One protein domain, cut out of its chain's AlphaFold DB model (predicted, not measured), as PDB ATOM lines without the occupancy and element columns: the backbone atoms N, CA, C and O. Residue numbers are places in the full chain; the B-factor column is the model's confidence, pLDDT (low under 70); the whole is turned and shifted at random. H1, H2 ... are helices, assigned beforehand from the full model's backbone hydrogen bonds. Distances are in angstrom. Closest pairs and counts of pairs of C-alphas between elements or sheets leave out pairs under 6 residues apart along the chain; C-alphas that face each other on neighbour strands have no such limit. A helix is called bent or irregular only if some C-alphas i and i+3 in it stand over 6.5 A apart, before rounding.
ATOM      1  N   GLU A  13      72.460  34.758  79.931       97.25
ATOM      2  CA  GLU A  13      73.625  35.292  80.645       97.25
ATOM      3  C   GLU A  13      73.973  34.464  81.890       97.25
ATOM      4  O   GLU A  13      75.123  34.443  82.340       97.25
ATOM      5  N   GLU A  14      72.981  33.832  82.518       97.31
ATOM      6  CA  GLU A  14      73.196  32.894  83.622       97.31
ATOM      7  C   GLU A  14      73.783  31.577  83.133       97.31
ATOM      8  O   GLU A  14      74.691  31.045  83.780       97.31
ATOM      9  N   TYR A  15      73.298  31.107  81.989       97.50
ATOM     10  CA  TYR A  15      73.790  29.933  81.290       97.50
ATOM     11  C   TYR A  15      75.265  30.095  80.885       97.50
ATOM     12  O   TYR A  15      76.097  29.275  81.277       97.50
ATOM     13  N   ASP A  16      75.633  31.215  80.258       97.38
ATOM     14  CA  ASP A  16      77.016  31.540  79.883       97.38
ATOM     15  C   ASP A  16      77.965  31.549  81.090       97.38
ATOM     16  O   ASP A  16      79.082  31.021  81.050       97.38
ATOM     17  N   ARG A  17      77.519  32.122  82.217       96.12
ATOM     18  CA  ARG A  17      78.307  32.108  83.459       96.12
ATOM     19  C   ARG A  17      78.466  30.696  84.010       96.12
ATOM     20  O   ARG A  17      79.547  30.363  84.497       96.12
ATOM     21  N   ALA A  18      77.414  29.879  83.964       96.94
ATOM     22  CA  ALA A  18      77.470  28.488  84.400       96.94
ATOM     23  C   ALA A  18      78.452  27.678  83.536       96.94
ATOM     24  O   ALA A  18      79.303  26.977  84.092       96.94
ATOM     25  N   LEU A  19      78.413  27.849  82.209       97.62
ATOM     26  CA  LEU A  19      79.339  27.221  81.263       97.62
ATOM     27  C   LEU A  19      80.797  27.575  81.560       97.62
ATOM     28  O   LEU A  19      81.622  26.676  81.726       97.62
ATOM     29  N   ALA A  20      81.114  28.863  81.717       96.69
ATOM     30  CA  ALA A  20      82.480  29.306  82.007       96.69
ATOM     31  C   ALA A  20      83.041  28.675  83.299       96.69
ATOM     32  O   ALA A  20      84.234  28.368  83.411       96.69
ATOM     33  N   ILE A  21      82.184  28.452  84.299       95.88
ATOM     34  CA  ILE A  21      82.586  27.828  85.562       95.88
ATOM     35  C   ILE A  21      82.732  26.315  85.408       95.88
ATOM     36  O   ILE A  21      83.706  25.760  85.927       95.88
ATOM     37  N   ALA A  22      81.813  25.655  84.700       96.88
ATOM     38  CA  ALA A  22      81.899  24.229  84.398       96.88
ATOM     39  C   ALA A  22      83.171  23.901  83.600       96.88
ATOM     40  O   ALA A  22      83.906  22.980  83.961       96.88
ATOM     41  N   GLU A  23      83.499  24.708  82.589       97.31
ATOM     42  CA  GLU A  23      84.721  24.579  81.794       97.31
ATOM     43  C   GLU A  23      85.968  24.689  82.680       97.31
ATOM     44  O   GLU A  23      86.831  23.804  82.691       97.31
ATOM     45  N   ARG A  24      86.037  25.728  83.519       94.94
ATOM     46  CA  ARG A  24      87.150  25.911  84.459       94.94
ATOM     47  C   ARG A  24      87.305  24.718  85.406       94.94
ATOM     48  O   ARG A  24      88.429  24.281  85.657       94.94
ATOM     49  N   LEU A  25      86.202  24.201  85.953       94.94
ATOM     50  CA  LEU A  25      86.211  23.037  86.846       94.94
ATOM     51  C   LEU A  25      86.542  21.736  86.099       94.94
ATOM     52  O   LEU A  25      87.133  20.833  86.689       94.94
ATOM     53  N   THR A  26      86.236  21.636  84.808       95.94
ATOM     54  CA  THR A  26      86.620  20.497  83.964       95.94
ATOM     55  C   THR A  26      88.136  20.412  83.803       95.94
ATOM     56  O   THR A  26      88.709  19.333  83.954       95.94
ATOM     57  N   PHE A  27      88.802  21.547  83.580       95.69
ATOM     58  CA  PHE A  27      90.255  21.600  83.375       95.69
ATOM     59  C   PHE A  27      91.074  21.815  84.660       95.69
ATOM     60  O   PHE A  27      92.310  21.831  84.621       95.69
ATOM     61  N   CYS A  28      90.423  21.951  85.819       93.31
ATOM     62  CA  CYS A  28      91.109  22.064  87.103       93.31
ATOM     63  C   CYS A  28      91.785  20.733  87.482       93.31
ATOM     64  O   CYS A  28      91.117  19.726  87.718       93.31
ATOM     65  N   LYS A  29      93.123  20.724  87.574       90.31
ATOM     66  CA  LYS A  29      93.906  19.502  87.850       90.31
ATOM     67  C   LYS A  29      93.713  18.950  89.267       90.31
ATOM     68  O   LYS A  29      93.715  17.738  89.445       90.31
ATOM     69  N   ASN A  30      93.539  19.823  90.258       92.88
ATOM     70  CA  ASN A  30      93.492  19.462  91.677       92.88
ATOM     71  C   ASN A  30      92.150  19.883  92.285       92.88
ATOM     72  O   ASN A  30      92.080  20.868  93.013       92.88
ATOM     73  N   ARG A  31      91.078  19.159  91.951       92.94
ATOM     74  CA  ARG A  31      89.735  19.440  92.476       92.94
ATOM     75  C   ARG A  31      89.567  18.914  93.892       92.94
ATOM     76  O   ARG A  31      89.802  17.725  94.129       92.94
ATOM     77  N   THR A  32      89.081  19.762  94.791       95.75
ATOM     78  CA  THR A  32      88.610  19.310  96.105       95.75
ATOM     79  C   THR A  32      87.296  18.519  95.968       95.75
ATOM     80  O   THR A  32      86.653  18.560  94.912       95.75
ATOM     81  N   PRO A  33      86.861  17.772  96.998       97.31
ATOM     82  CA  PRO A  33      85.537  17.147  96.995       97.31
ATOM     83  C   PRO A  33      84.399  18.153  96.761       97.31
ATOM     84  O   PRO A  33      83.447  17.858  96.041       97.31
ATOM     85  N   GLU A  34      84.525  19.360  97.312       94.69
ATOM     86  CA  GLU A  34      83.581  20.461  97.111       94.69
ATOM     87  C   GLU A  34      83.565  20.924  95.652       94.69
ATOM     88  O   GLU A  34      82.486  21.079  95.086       94.69
ATOM     89  N   ASP A  35      84.730  21.064  95.008       95.06
ATOM     90  CA  ASP A  35      84.813  21.397  93.578       95.06
ATOM     91  C   ASP A  35      84.135  20.334  92.707       95.06
ATOM     92  O   ASP A  35      83.477  20.660  91.722       95.06
ATOM     93  N   GLN A  36      84.286  19.052  93.051       96.56
ATOM     94  CA  GLN A  36      83.653  17.955  92.313       96.56
ATOM     95  C   GLN A  36      82.129  17.978  92.471       96.56
ATOM     96  O   GLN A  36      81.407  17.814  91.484       96.56
ATOM     97  N   ALA A  37      81.642  18.204  93.693       97.06
ATOM     98  CA  ALA A  37      80.216  18.325  93.975       97.06
ATOM     99  C   ALA A  37      79.609  19.547  93.271       97.06
ATOM    100  O   ALA A  37      78.564  19.433  92.630       97.06
ATOM    101  N   LEU A  38      80.297  20.690  93.332       96.19
ATOM    102  CA  LEU A  38      79.903  21.916  92.649       96.19
ATOM    103  C   LEU A  38      79.874  21.720  91.131       96.19
ATOM    104  O   LEU A  38      78.900  22.097  90.490       96.19
ATOM    105  N   HIS A  39      80.904  21.091  90.561       97.00
ATOM    106  CA  HIS A  39      80.968  20.819  89.128       97.00
ATOM    107  C   HIS A  39      79.781  19.974  88.665       97.00
ATOM    108  O   HIS A  39      79.100  20.343  87.713       97.00
ATOM    109  N   LYS A  40      79.492  18.878  89.379       98.12
ATOM    110  CA  LYS A  40      78.344  18.020  89.079       98.12
ATOM    111  C   LYS A  40      77.029  18.797  89.140       98.12
ATOM    112  O   LYS A  40      76.210  18.657  88.240       98.12
ATOM    113  N   LEU A  41      76.839  19.616  90.174       98.19
ATOM    114  CA  LEU A  41      75.633  20.427  90.326       98.19
ATOM    115  C   LEU A  41      75.460  21.416  89.165       98.19
ATOM    116  O   LEU A  41      74.364  21.529  88.627       98.19
ATOM    117  N   ILE A  42      76.531  22.107  88.767       97.94
ATOM    118  CA  ILE A  42      76.493  23.074  87.663       97.94
ATOM    119  C   ILE A  42      76.141  22.381  86.345       97.94
ATOM    120  O   ILE A  42      75.266  22.868  85.639       97.94
ATOM    121  N   VAL A  43      76.757  21.235  86.041       98.31
ATOM    122  CA  VAL A  43      76.430  20.456  84.834       98.31
ATOM    123  C   VAL A  43      74.953  20.062  84.820       98.31
ATOM    124  O   VAL A  43      74.278  20.290  83.826       98.31
ATOM    125  N   THR A  44      74.411  19.575  85.939       98.56
ATOM    126  CA  THR A  44      72.981  19.233  86.025       98.56
ATOM    127  C   THR A  44      72.063  20.438  85.782       98.56
ATOM    128  O   THR A  44      71.001  20.288  85.183       98.56
ATOM    129  N   LEU A  45      72.445  21.637  86.233       98.56
ATOM    130  CA  LEU A  45      71.667  22.858  85.990       98.56
ATOM    131  C   LEU A  45      71.721  23.292  84.518       98.56
ATOM    132  O   LEU A  45      70.699  23.707  83.977       98.56
ATOM    133  N   ILE A  46      72.891  23.170  83.884       98.38
ATOM    134  CA  ILE A  46      73.099  23.429  82.451       98.38
ATOM    135  C   ILE A  46      72.223  22.486  81.625       98.38
ATOM    136  O   ILE A  46      71.412  22.959  80.839       98.38
ATOM    137  N   GLU A  47      72.295  21.176  81.873       98.06
ATOM    138  CA  GLU A  47      71.495  20.168  81.159       98.06
ATOM    139  C   GLU A  47      69.985  20.417  81.312       98.06
ATOM    140  O   GLU A  47      69.220  20.276  80.359       98.06
ATOM    141  N   ALA A  48      69.536  20.815  82.509       97.88
ATOM    142  CA  ALA A  48      68.133  21.146  82.751       97.88
ATOM    143  C   ALA A  48      67.678  22.378  81.951       97.88
ATOM    144  O   ALA A  48      66.553  22.402  81.451       97.88
ATOM    145  N   TYR A  49      68.541  23.387  81.817       97.94
ATOM    146  CA  TYR A  49      68.277  24.554  80.978       97.94
ATOM    147  C   TYR A  49      68.271  24.186  79.489       97.94
ATOM    148  O   TYR A  49      67.338  24.547  78.773       97.94
ATOM    149  N   GLU A  50      69.264  23.425  79.026       97.50
ATOM    150  CA  GLU A  50      69.369  22.974  77.636       97.50
ATOM    151  C   GLU A  50      68.159  22.141  77.215       97.50
ATOM    152  O   GLU A  50      67.589  22.384  76.158       97.50
ATOM    153  N   ALA A  51      67.696  21.219  78.062       95.50
ATOM    154  CA  ALA A  51      66.531  20.391  77.762       95.50
ATOM    155  C   ALA A  51      65.246  21.208  77.522       95.50
ATOM    156  O   ALA A  51      64.364  20.760  76.789       95.50
ATOM    157  N   LEU A  52      65.127  22.392  78.135       95.25
ATOM    158  CA  LEU A  52      63.977  23.283  77.972       95.25
ATOM    159  C   LEU A  52      64.134  24.256  76.796       95.25
ATOM    160  O   LEU A  52      63.141  24.562  76.136       95.25
ATOM    161  N   ASN A  53      65.348  24.750  76.542       96.50
ATOM    162  CA  ASN A  53      65.596  25.839  75.586       96.50
ATOM    163  C   ASN A  53      66.162  25.359  74.240       96.50
ATOM    164  O   ASN A  53      65.917  25.986  73.210       96.50
ATOM    165  N   TYR A  54      66.868  24.230  74.233       93.56
ATOM    166  CA  TYR A  54      67.555  23.649  73.078       93.56
ATOM    167  C   TYR A  54      67.179  22.170  72.895       93.56
ATOM    168  O   TYR A  54      68.045  21.293  72.985       93.56
TER     169      TYR A  54
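This is residues 13 to 54 of the 82 residues of the protein "HTH domain-containing transcriptional regulator" of Nostoc sp. 'Lobaria pulmonaria (5183) cyanobiont' (UniProt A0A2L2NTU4). The model is a helical hairpin: the chain runs along H1, turns through a few residues, and folds back along the longer H2, so that the two helices lie one over the other at a slant. H2 makes most of the length of the rod-shaped whole. The printed part has 42 residues, with two named helices, H1 then H2, and no named strand; the class is all helix. It is only just compact, close to loose, with a radius of gyration of the C-alphas of 10.7 A, and the C-alphas span 33 by 15 by 12 A.

H1, residues 13 to 27, touches H2, residues 33 to 53, with 12 pairs of C-alphas within 8 A. The closest C-alphas of the two are those of Ala 22 and His 39, 5.9 A apart. Their centres are 9.4 A apart. Their lines stand at a steep tilt of 41 degrees, and they run opposite ways. H1 and H2 form a helical hairpin, joined by a tight link of 5 residues. In H1 every O i to N i+4 pair is within hydrogen-bond range; in H2 16 of 17 are.

H1 begins at C-alpha 13, at (73.625, 35.292, 80.645), and ends at C-alpha 27, at (90.255, 21.600, 83.375), 21.7 A from first to last C-alpha. Residues 28 to 32 make the link. H2 measures 30.5 A from C-alpha 33 to C-alpha 53, which is at (65.596, 25.839, 75.586). Neither helix is bent.

The two C-alphas farthest apart are those of Asn 30 and Asn 53, at 32.8 A. The C-alphas of Glu 13 and Tyr 54, the first and last printed residues, are 15.2 A apart. The printed part has no cut. The mean pLDDT of the printed part is 96.4, and no printed residue is under 70.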